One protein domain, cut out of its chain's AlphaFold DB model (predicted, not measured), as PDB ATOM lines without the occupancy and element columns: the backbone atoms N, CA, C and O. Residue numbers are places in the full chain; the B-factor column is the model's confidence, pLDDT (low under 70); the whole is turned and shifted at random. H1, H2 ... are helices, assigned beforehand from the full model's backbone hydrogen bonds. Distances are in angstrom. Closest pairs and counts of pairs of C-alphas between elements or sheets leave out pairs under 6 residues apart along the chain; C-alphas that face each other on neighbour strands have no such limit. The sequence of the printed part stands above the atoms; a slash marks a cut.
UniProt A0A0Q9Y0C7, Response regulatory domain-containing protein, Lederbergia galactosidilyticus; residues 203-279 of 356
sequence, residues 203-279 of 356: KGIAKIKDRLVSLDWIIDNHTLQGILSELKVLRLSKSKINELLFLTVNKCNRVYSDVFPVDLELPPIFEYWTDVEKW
ATOM      1  N   LYS A 203     -15.744  15.675 -15.570       77.69
ATOM      2  CA  LYS A 203     -16.006  16.329 -14.277       77.69
ATOM      3  C   LYS A 203     -14.844  17.213 -13.811       77.69
ATOM      4  O   LYS A 203     -15.086  18.269 -13.232       77.69
ATOM      5  N   GLY A 204     -13.598  16.801 -14.059       83.94
ATOM      6  CA  GLY A 204     -12.402  17.581 -13.733       83.94
ATOM      7  C   GLY A 204     -12.298  18.840 -14.593       83.94
ATOM      8  O   GLY A 204     -12.048  19.927 -14.074       83.94
ATOM      9  N   ILE A 205     -12.590  18.708 -15.890       88.00
ATOM     10  CA  ILE A 205     -12.596  19.825 -16.845       88.00
ATOM     11  C   ILE A 205     -13.710  20.830 -16.521       88.00
ATOM     12  O   ILE A 205     -13.473  22.036 -16.535       88.00
ATOM     13  N   ALA A 206     -14.919  20.364 -16.196       89.38
ATOM     14  CA  ALA A 206     -16.012  21.251 -15.799       89.38
ATOM     15  C   ALA A 206     -15.651  22.047 -14.533       89.38
ATOM     16  O   ALA A 206     -15.733  23.275 -14.524       89.38
ATOM     17  N   LYS A 207     -15.131  21.363 -13.505       91.12
ATOM     18  CA  LYS A 207     -14.697  22.002 -12.258       91.12
ATOM     19  C   LYS A 207     -13.618  23.062 -12.497       91.12
ATOM     20  O   LYS A 207     -13.689  24.146 -11.921       91.12
ATOM     21  N   ILE A 208     -12.602  22.765 -13.313       92.12
ATOM     22  CA  ILE A 208     -11.508  23.718 -13.541       92.12
ATOM     23  C   ILE A 208     -11.966  24.916 -14.372       92.12
ATOM     24  O   ILE A 208     -11.551  26.039 -14.095       92.12
ATOM     25  N   LYS A 209     -12.869  24.697 -15.335       93.50
ATOM     26  CA  LYS A 209     -13.508  25.764 -16.105       93.50
ATOM     27  C   LYS A 209     -14.243  26.739 -15.187       93.50
ATOM     28  O   LYS A 209     -14.027  27.941 -15.308       93.50
ATOM     29  N   ASP A 210     -15.050  26.239 -14.253       91.88
ATOM     30  CA  ASP A 210     -15.803  27.093 -13.328       91.88
ATOM     31  C   ASP A 210     -14.866  27.946 -12.460       91.88
ATOM     32  O   ASP A 210     -15.078  29.147 -12.304       91.88
ATOM     33  N   ARG A 211     -13.768  27.359 -11.967       93.31
ATOM     34  CA  ARG A 211     -12.749  28.076 -11.178       93.31
ATOM     35  C   ARG A 211     -11.961  29.112 -11.979       93.31
ATOM     36  O   ARG A 211     -11.527  30.117 -11.428       93.31
ATOM     37  N   LEU A 212     -11.728  28.857 -13.262       94.25
ATOM     38  CA  LEU A 212     -11.059  29.807 -14.148       94.25
ATOM     39  C   LEU A 212     -11.954  31.019 -14.434       94.25
ATOM     40  O   LEU A 212     -11.502  32.159 -14.334       94.25
ATOM     41  N   VAL A 213     -13.228  30.765 -14.739       91.88
ATOM     42  CA  VAL A 213     -14.227  31.784 -15.092       91.88
ATOM     43  C   VAL A 213     -14.734  32.553 -13.862       91.88
ATOM     44  O   VAL A 213     -15.254  33.658 -14.025       91.88
ATOM     45  N   SER A 214     -14.535  32.043 -12.638       89.88
ATOM     46  CA  SER A 214     -14.834  32.796 -11.409       89.88
ATOM     47  C   SER A 214     -13.909  33.995 -11.192       89.88
ATOM     48  O   SER A 214     -14.240  34.903 -10.439       89.88
ATOM     49  N   LEU A 215     -12.751  34.030 -11.861       90.25
ATOM     50  CA  LEU A 215     -11.751  35.098 -11.748       90.25
ATOM     51  C   LEU A 215     -11.145  35.287 -10.340       90.25
ATOM     52  O   LEU A 215     -10.318  36.179 -10.146       90.25
ATOM     53  N   ASP A 216     -11.456  34.420  -9.371       89.62
ATOM     54  CA  ASP A 216     -10.931  34.520  -7.998       89.62
ATOM     55  C   ASP A 216      -9.402  34.354  -7.936       89.62
ATOM     56  O   ASP A 216      -8.737  34.848  -7.024       89.62
ATOM     57  N   TRP A 217      -8.820  33.703  -8.946       93.06
ATOM     58  CA  TRP A 217      -7.373  33.551  -9.115       93.06
ATOM     59  C   TRP A 217      -6.640  34.886  -9.304       93.06
ATOM     60  O   TRP A 217      -5.461  35.002  -8.951       93.06
ATOM     61  N   ILE A 218      -7.332  35.916  -9.801       91.25
ATOM     62  CA  ILE A 218      -6.796  37.276  -9.875       91.25
ATOM     63  C   ILE A 218      -6.591  37.803  -8.455       91.25
ATOM     64  O   ILE A 218      -5.561  38.399  -8.164       91.25
ATOM     65  N   ILE A 219      -7.513  37.531  -7.535       88.06
ATOM     66  CA  ILE A 219      -7.484  38.062  -6.168       88.06
ATOM     67  C   ILE A 219      -6.425  37.328  -5.337       88.06
ATOM     68  O   ILE A 219      -5.517  37.949  -4.789       88.06
ATOM     69  N   ASP A 220      -6.477  35.995  -5.303       85.12
ATOM     70  CA  ASP A 220      -5.684  35.177  -4.380       85.12
ATOM     71  C   ASP A 220      -4.631  34.318  -5.100       85.12
ATOM     72  O   ASP A 220      -4.902  33.636  -6.089       85.12
ATOM     73  N   ASN A 221      -3.384  34.368  -4.618       90.69
ATOM     74  CA  ASN A 221      -2.290  33.595  -5.206       90.69
ATOM     75  C   ASN A 221      -2.421  32.095  -4.908       90.69
ATOM     76  O   ASN A 221      -2.087  31.281  -5.765       90.69
ATOM     77  N   HIS A 222      -2.951  31.711  -3.743       92.81
ATOM     78  CA  HIS A 222      -3.163  30.295  -3.431       92.81
ATOM     79  C   HIS A 222      -4.183  29.660  -4.380       92.81
ATOM     80  O   HIS A 222      -3.966  28.555  -4.883       92.81
ATOM     81  N   THR A 223      -5.250  30.390  -4.699       93.50
ATOM     82  CA  THR A 223      -6.259  29.994  -5.683       93.50
ATOM     83  C   THR A 223      -5.638  29.786  -7.059       93.50
ATOM     84  O   THR A 223      -5.867  28.735  -7.663       93.50
ATOM     85  N   LEU A 224      -4.798  30.720  -7.526       95.88
ATOM     86  CA  LEU A 224      -4.093  30.576  -8.801       95.88
ATOM     87  C   LEU A 224      -3.190  29.333  -8.824       95.88
ATOM     88  O   LEU A 224      -3.292  28.520  -9.743       95.88
ATOM     89  N   GLN A 225      -2.354  29.137  -7.801       96.50
ATOM     90  CA  GLN A 225      -1.465  27.970  -7.728       96.50
ATOM     91  C   GLN A 225      -2.244  26.647  -7.677       96.50
ATOM     92  O   GLN A 225      -1.842  25.664  -8.301       96.50
ATOM     93  N   GLY A 226      -3.392  26.626  -6.992       96.06
ATOM     94  CA  GLY A 226      -4.290  25.473  -6.972       96.06
ATOM     95  C   GLY A 226      -4.883  25.157  -8.348       96.06
ATOM     96  O   GLY A 226      -4.921  23.993  -8.740       96.06
ATOM     97  N   ILE A 227      -5.308  26.177  -9.104       95.50
ATOM     98  CA  ILE A 227      -5.816  26.006 -10.476       95.50
ATOM     99  C   ILE A 227      -4.713  25.491 -11.405       95.50
ATOM    100  O   ILE A 227      -4.935  24.522 -12.126       95.50
ATOM    101  N   LEU A 228      -3.523  26.100 -11.373       96.25
ATOM    102  CA  LEU A 228      -2.388  25.674 -12.196       96.25
ATOM    103  C   LEU A 228      -1.991  24.226 -11.890       96.25
ATOM    104  O   LEU A 228      -1.768  23.441 -12.808       96.25
ATOM    105  N   SER A 229      -1.968  23.848 -10.611       93.88
ATOM    106  CA  SER A 229      -1.676  22.473 -10.194       93.88
ATOM    107  C   SER A 229      -2.719  21.482 -10.717       93.88
ATOM    108  O   SER A 229      -2.350  20.451 -11.278       93.88
ATOM    109  N   GLU A 230      -4.013  21.796 -10.599       91.69
ATOM    110  CA  GLU A 230      -5.094  20.951 -11.128       91.69
ATOM    111  C   GLU A 230      -5.029  20.836 -12.661       91.69
ATOM    112  O   GLU A 230      -5.053  19.723 -13.187       91.69
ATOM    113  N   LEU A 231      -4.850  21.946 -13.385       92.31
ATOM    114  CA  LEU A 231      -4.675  21.939 -14.845       92.31
ATOM    115  C   LEU A 231      -3.474  21.090 -15.287       92.31
ATOM    116  O   LEU A 231      -3.563  20.357 -16.275       92.31
ATOM    117  N   LYS A 232      -2.358  21.166 -14.552       92.00
ATOM    118  CA  LYS A 232      -1.147  20.383 -14.830       92.00
ATOM    119  C   LYS A 232      -1.374  18.888 -14.631       92.00
ATOM    120  O   LYS A 232      -0.858  18.095 -15.409       92.00
ATOM    121  N   VAL A 233      -2.147  18.501 -13.615       90.06
ATOM    122  CA  VAL A 233      -2.491  17.095 -13.342       90.06
ATOM    123  C   VAL A 233      -3.407  16.517 -14.420       90.06
ATOM    124  O   VAL A 233      -3.221  15.367 -14.802       90.06
ATOM    125  N   LEU A 234      -4.341  17.312 -14.956       89.06
ATOM    126  CA  LEU A 234      -5.247  16.874 -16.028       89.06
ATOM    127  C   LEU A 234      -4.524  16.568 -17.352       89.06
ATOM    128  O   LEU A 234      -5.033  15.804 -18.168       89.06
ATOM    129  N   ARG A 235      -3.349  17.171 -17.578       89.88
ATOM    130  CA  ARG A 235      -2.507  16.992 -18.778       89.88
ATOM    131  C   ARG A 235      -3.262  17.138 -20.112       89.88
ATOM    132  O   ARG A 235      -3.043  16.388 -21.066       89.88
ATOM    133  N   LEU A 236      -4.157  18.120 -20.176       88.75
ATOM    134  CA  LEU A 236      -5.012  18.409 -21.329       88.75
ATOM    135  C   LEU A 236      -4.211  18.733 -22.602       88.75
ATOM    136  O   LEU A 236      -3.090  19.232 -22.561       88.75
ATOM    137  N   SER A 237      -4.809  18.497 -23.770       86.75
ATOM    138  CA  SER A 237      -4.191  18.891 -25.041       86.75
ATOM    139  C   SER A 237      -4.021  20.414 -25.137       86.75
ATOM    140  O   SER A 237      -4.818  21.172 -24.576       86.75
ATOM    141  N   LYS A 238      -3.034  20.881 -25.919       88.56
ATOM    142  CA  LYS A 238      -2.803  22.322 -26.156       88.56
ATOM    143  C   LYS A 238      -4.072  23.048 -26.618       88.56
ATOM    144  O   LYS A 238      -4.371  24.135 -26.143       88.56
ATOM    145  N   SER A 239      -4.847  22.413 -27.501       87.31
ATOM    146  CA  SER A 239      -6.121  22.951 -27.989       87.31
ATOM    147  C   SER A 239      -7.138  23.140 -26.858       87.31
ATOM    148  O   SER A 239      -7.735  24.205 -26.733       87.31
ATOM    149  N   LYS A 240      -7.279  22.143 -25.973       89.00
ATOM    150  CA  LYS A 240      -8.208  22.227 -24.841       89.00
ATOM    151  C   LYS A 240      -7.762  23.262 -23.803       89.00
ATOM    152  O   LYS A 240      -8.609  23.966 -23.263       89.00
ATOM    153  N   ILE A 241      -6.456  23.393 -23.548       92.06
ATOM    154  CA  ILE A 241      -5.919  24.485 -22.723       92.06
ATOM    155  C   ILE A 241      -6.273  25.836 -23.350       92.06
ATOM    156  O   ILE A 241      -6.871  26.665 -22.674       92.06
ATOM    157  N   ASN A 242      -5.997  26.032 -24.642       92.19
ATOM    158  CA  ASN A 242      -6.322  27.277 -25.339       92.19
ATOM    159  C   ASN A 242      -7.817  27.615 -25.276       92.19
ATOM    160  O   ASN A 242      -8.160  28.770 -25.053       92.19
ATOM    161  N   GLU A 243      -8.707  26.629 -25.412       91.50
ATOM    162  CA  GLU A 243     -10.153  26.822 -25.257       91.50
ATOM    163  C   GLU A 243     -10.514  27.354 -23.859       91.50
ATOM    164  O   GLU A 243     -11.229  28.350 -23.738       91.50
ATOM    165  N   LEU A 244      -9.987  26.735 -22.796       94.31
ATOM    166  CA  LEU A 244     -10.222  27.177 -21.417       94.31
ATOM    167  C   LEU A 244      -9.652  28.577 -21.160       94.31
ATOM    168  O   LEU A 244     -10.308  29.410 -20.529       94.31
ATOM    169  N   LEU A 245      -8.449  28.855 -21.664       95.06
ATOM    170  CA  LEU A 245      -7.822  30.169 -21.542       95.06
ATOM    171  C   LEU A 245      -8.610  31.236 -22.300       95.06
ATOM    172  O   LEU A 245      -8.823  32.319 -21.769       95.06
ATOM    173  N   PHE A 246      -9.114  30.926 -23.494       94.06
ATOM    174  CA  PHE A 246      -9.905  31.858 -24.295       94.06
ATOM    175  C   PHE A 246     -11.211  32.232 -23.588       94.06
ATOM    176  O   PHE A 246     -11.563  33.407 -23.498       94.06
ATOM    177  N   LEU A 247     -11.900  31.247 -23.002       93.88
ATOM    178  CA  LEU A 247     -13.069  31.491 -22.152       93.88
ATOM    179  C   LEU A 247     -12.737  32.395 -20.958       93.88
ATOM    180  O   LEU A 247     -13.515  33.290 -20.628       93.88
ATOM    181  N   THR A 248     -11.581  32.170 -20.333       94.75
ATOM    182  CA  THR A 248     -11.103  32.958 -19.190       94.75
ATOM    183  C   THR A 248     -10.828  34.405 -19.596       94.75
ATOM    184  O   THR A 248     -11.323  35.324 -18.952       94.75
ATOM    185  N   VAL A 249     -10.105  34.615 -20.698       94.56
ATOM    186  CA  VAL A 249      -9.762  35.944 -21.224       94.56
ATOM    187  C   VAL A 249     -11.010  36.731 -21.609       94.56
ATOM    188  O   VAL A 249     -11.168  37.866 -21.169       94.56
ATOM    189  N   ASN A 250     -11.950  36.121 -22.335       92.62
ATOM    190  CA  ASN A 250     -13.205  36.788 -22.695       92.62
ATOM    191  C   ASN A 250     -14.013  37.197 -21.462       92.62
ATOM    192  O   ASN A 250     -14.631  38.261 -21.440       92.62
ATOM    193  N   LYS A 251     -14.013  36.358 -20.422       90.75
ATOM    194  CA  LYS A 251     -14.647  36.702 -19.151       90.75
ATOM    195  C   LYS A 251     -13.925  37.875 -18.480       90.75
ATOM    196  O   LYS A 251     -14.618  38.786 -18.040       90.75
ATOM    197  N   CYS A 252     -12.590  37.895 -18.439       90.62
ATOM    198  CA  CYS A 252     -11.823  39.036 -17.924       90.62
ATOM    199  C   CYS A 252     -12.170  40.333 -18.664       90.62
ATOM    200  O   CYS A 252     -12.554  41.300 -18.013       90.62
ATOM    201  N   ASN A 253     -12.106  40.332 -19.998       91.00
ATOM    202  CA  ASN A 253     -12.391  41.519 -20.811       91.00
ATOM    203  C   ASN A 253     -13.825  41.999 -20.624       91.00
ATOM    204  O   ASN A 253     -14.065  43.193 -20.543       91.00
ATOM    205  N   ARG A 254     -14.789  41.088 -20.461       87.94
ATOM    206  CA  ARG A 254     -16.169  41.476 -20.157       87.94
ATOM    207  C   ARG A 254     -16.293  42.162 -18.794       87.94
ATOM    208  O   ARG A 254     -16.949  43.190 -18.700       87.94
ATOM    209  N   VAL A 255     -15.701  41.575 -17.751       84.38
ATOM    210  CA  VAL A 255     -15.837  42.039 -16.356       84.38
ATOM    211  C   VAL A 255     -15.088  43.346 -16.103       84.38
ATOM    212  O   VAL A 255     -15.556  44.172 -15.327       84.38
ATOM    213  N   TYR A 256     -13.938  43.530 -16.745       83.12
ATOM    214  CA  TYR A 256     -13.059  44.679 -16.534       83.12
ATOM    215  C   TYR A 256     -12.954  45.580 -17.773       83.12
ATOM    216  O   TYR A 256     -11.991  46.333 -17.889       83.12
ATOM    217  N   SER A 257     -13.929  45.511 -18.686       81.50
ATOM    218  CA  SER A 257     -13.943  46.256 -19.960       81.50
ATOM    219  C   SER A 257     -13.711  47.755 -19.781       81.50
ATOM    220  O   SER A 257     -12.929  48.337 -20.522       81.50
ATOM    221  N   ASP A 258     -14.323  48.360 -18.762       76.06
ATOM    222  CA  ASP A 258     -14.208  49.801 -18.499       76.06
ATOM    223  C   ASP A 258     -12.886  50.196 -17.810       76.06
ATOM    224  O   ASP A 258     -12.522  51.369 -17.760       76.06
ATOM    225  N   VAL A 259     -12.148  49.218 -17.270       77.31
ATOM    226  CA  VAL A 259     -10.900  49.444 -16.518       77.31
ATOM    227  C   VAL A 259      -9.664  49.117 -17.356       77.31
ATOM    228  O   VAL A 259      -8.598  49.704 -17.167       77.31
ATOM    229  N   PHE A 260      -9.774  48.161 -18.274       82.81
ATOM    230  CA  PHE A 260      -8.657  47.740 -19.104       82.81
ATOM    231  C   PHE A 260      -8.342  48.793 -20.174       82.81
ATOM    232  O   PHE A 260      -9.219  49.166 -20.948       82.81
ATOM    233  N   PRO A 261      -7.081  49.255 -20.286       81.38
ATOM    234  CA  PRO A 261      -6.710  50.184 -21.352       81.38
ATOM    235  C   PRO A 261      -6.738  49.519 -22.736       81.38
ATOM    236  O   PRO A 261      -6.889  50.200 -23.748       81.38
ATOM    237  N   VAL A 262      -6.539  48.200 -22.775       86.12
ATOM    238  CA  VAL A 262      -6.571  47.337 -23.958       86.12
ATOM    239  C   VAL A 262      -7.105  45.979 -23.517       86.12
ATOM    240  O   VAL A 262      -6.788  45.533 -22.412       86.12
ATOM    241  N   ASP A 263      -7.878  45.322 -24.380       89.62
ATOM    242  CA  ASP A 263      -8.336  43.955 -24.149       89.62
ATOM    243  C   ASP A 263      -7.160  43.011 -23.869       89.62
ATOM    244  O   ASP A 263      -6.114  43.049 -24.520       89.62
ATOM    245  N   LEU A 264      -7.347  42.124 -22.893       91.88
ATOM    246  CA  LEU A 264      -6.420  41.037 -22.637       91.88
ATOM    247  C   LEU A 264      -6.436  40.078 -23.831       91.88
ATOM    248  O   LEU A 264      -7.501  39.666 -24.295       91.88
ATOM    249  N   GLU A 265      -5.254  39.666 -24.276       90.88
ATOM    250  CA  GLU A 265      -5.085  38.730 -25.384       90.88
ATOM    251  C   GLU A 265      -4.259  37.509 -24.970       90.88
ATOM    252  O   GLU A 265      -3.417  37.549 -24.062       90.88
ATOM    253  N   LEU A 266      -4.498  36.395 -25.665       92.50
ATOM    254  CA  LEU A 266      -3.653  35.214 -25.553       92.50
ATOM    255  C   LEU A 266      -2.460  35.314 -26.508       92.50
ATOM    256  O   LEU A 266      -2.627  35.728 -27.655       92.50
ATOM    257  N   PRO A 267      -1.271  34.846 -26.090       90.50
ATOM    258  CA  PRO A 267      -0.176  34.585 -27.008       90.50
ATOM    259  C   PRO A 267      -0.616  33.641 -28.137       90.50
ATOM    260  O   PRO A 267      -1.446  32.756 -27.910       90.50
ATOM    261  N   PRO A 268      -0.020  33.751 -29.337       85.62
ATOM    262  CA  PRO A 268      -0.418  32.928 -30.477       85.62
ATOM    263  C   PRO A 268      -0.172  31.434 -30.231       85.62
ATOM    264  O   PRO A 268      -0.903  30.590 -30.748       85.62
ATOM    265  N   ILE A 269       0.875  31.096 -29.469       86.75
ATOM    266  CA  ILE A 269       1.277  29.718 -29.181       86.75
ATOM    267  C   ILE A 269       1.854  29.638 -27.764       86.75
ATOM    268  O   ILE A 269       2.698  30.450 -27.386       86.75
ATOM    269  N   PHE A 270       1.454  28.603 -27.023       91.38
ATOM    270  CA  PHE A 270       2.172  28.118 -25.843       91.38
ATOM    271  C   PHE A 270       3.054  26.927 -26.248       91.38
ATOM    272  O   PHE A 270       2.553  25.861 -26.638       91.38
ATOM    273  N   GLU A 271       4.376  27.108 -26.205       88.69
ATOM    274  CA  GLU A 271       5.323  26.048 -26.569       88.69
ATOM    275  C   GLU A 271       5.341  24.965 -25.490       88.69
ATOM    276  O   GLU A 271       5.187  23.784 -25.819       88.69
ATOM    277  N   TYR A 272       5.401  25.381 -24.220       91.94
ATOM    278  CA  TYR A 272       5.495  24.514 -23.046       91.94
ATOM    279  C   TYR A 272       4.503  24.909 -21.945       91.94
ATOM    280  O   TYR A 272       4.037  26.046 -21.867       91.94
ATOM    281  N   TRP A 273       4.232  23.989 -21.019       94.19
ATOM    282  CA  TRP A 273       3.383  24.238 -19.851       94.19
ATOM    283  C   TRP A 273       3.887  25.411 -18.993       94.19
ATOM    284  O   TRP A 273       3.093  26.199 -18.481       94.19
ATOM    285  N   THR A 274       5.208  25.592 -18.899       92.75
ATOM    286  CA  THR A 274       5.804  26.730 -18.180       92.75
ATOM    287  C   THR A 274       5.395  28.085 -18.758       92.75
ATOM    288  O   THR A 274       5.446  29.087 -18.050       92.75
ATOM    289  N   ASP A 275       5.010  28.140 -20.034       93.44
ATOM    290  CA  ASP A 275       4.554  29.377 -20.668       93.44
ATOM    291  C   ASP A 275       3.136  29.737 -20.208       93.44
ATOM    292  O   ASP A 275       2.846  30.912 -19.998       93.44
ATOM    293  N   VAL A 276       2.286  28.735 -19.951       95.69
ATOM    294  CA  VAL A 276       0.950  28.925 -19.361       95.69
ATOM    295  C   VAL A 276       1.069  29.447 -17.929       95.69
ATOM    296  O   VAL A 276       0.432  30.440 -17.582       95.69
ATOM    297  N   GLU A 277       1.928  28.830 -17.108       95.75
ATOM    298  CA  GLU A 277       2.196  29.284 -15.734       95.75
ATOM    299  C   GLU A 277       2.688  30.743 -15.721       95.75
ATOM    300  O   GLU A 277       2.193  31.568 -14.952       95.75
ATOM    301  N   LYS A 278       3.634  31.095 -16.602       94.88
ATOM    302  CA  LYS A 278       4.140  32.472 -16.730       94.88
ATOM    303  C   LYS A 278       3.060  33.445 -17.179       94.88
ATOM    304  O   LYS A 278       2.967  34.529 -16.610       94.88
ATOM    305  N   TRP A 279       2.254  33.069 -18.169       96.00
ATOM    306  CA  TRP A 279       1.193  33.927 -18.683       96.00
ATOM    307  C   TRP A 279       0.162  34.259 -17.607       96.00
ATOM    308  O   TRP A 279      -0.189  35.426 -17.469       96.00
TER     309      TRP A 279
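AT A GLANCE: This is residues 203 to 279 of the 356 residues of the protein "Response regulatory domain-containing protein" of Lederbergia galactosidilyticus (UniProt A0A0Q9Y0C7). Four helices, H1, H3, H5 and H4, run roughly lengthwise in a small, loosely joined bundle, while the short H2 makes the corner between H1 and H3. After H4 the backbone folds back in a long stretch with no named element, residues 256 to 272, and so reaches H5, which comes close to H3 and H4 but touches no helix. The printed part has 77 residues, with five named helices in the order H1, H2, H3, H4, H5 and no named strand; the class is all helix. The whole is compact, with a radius of gyration of the C-alphas of 12.3 A, and spans 35 by 25 by 21 A.

HOW THE PARTS SIT: Start with H1, residues 203 to 213, and look next at H3, residues 221 to 234. They touch, closest at the C-alphas of Ile 208 and Ile 227, 6.9 A apart, and run opposite ways at a shallow tilt of 33 degrees, only just short of steep. Between them in the chain is H2, residues 216 to 219, which touches H3 only at the corner, through residues 223 to 227 of H3 alone; the closest C-alphas are those of Trp 217 and Leu 224, 4.4 A apart. H1 also touches H4, residues 238 to 255, with residues 244 to 251 of H4 alone. The closest C-alphas there, of Val 213 and Thr 248, are 5.3 A apart, and the two run the same way at a shallow tilt of 34 degrees, only just short of steep. H3 and H4 are apart, but only just: their closest C-alphas are 8.4 A apart. Last comes H5, residues 273 to 279, close but not clearly touching H3: the closest C-alphas, of Leu 228 and Glu 277, are 6.8 A apart, and the two run opposite ways at a shallow tilt of 27 degrees. H4 and H5 are near each other, with 5 pairs of C-alphas within 10 A, while H1 and H5 are apart. In H1, H3, H4 and H5 every O i to N i+4 pair is within hydrogen-bond range; H2 is too short for such a pair.

IN THESE COORDINATES: Find C-alpha 203 at (-16.006, 16.329, -14.277); from there H1 runs 15.6 A to C-alpha 213. H2 covers four residues, and H3 then runs 20.1 A from Asn 221 to Leu 234. Look for C-alpha 238 at (-2.803, 22.322, -26.156), where H4, the longest helix, begins its 25.6 A to Val 255. H5 runs 10.0 A and ends at C-alpha 279, at (1.193, 33.927, -18.683).

THE WHOLE: The two C-alphas farthest apart, those of Lys 203 and Pro 261, are 35.8 A apart. The links H1 to H2, H2 to H3 and H3 to H4 are tight, and the link H4 to H5, 17 residues, is long. The printed part has no cut. Its mean pLDDT is 90.4, and no printed residue is under 70.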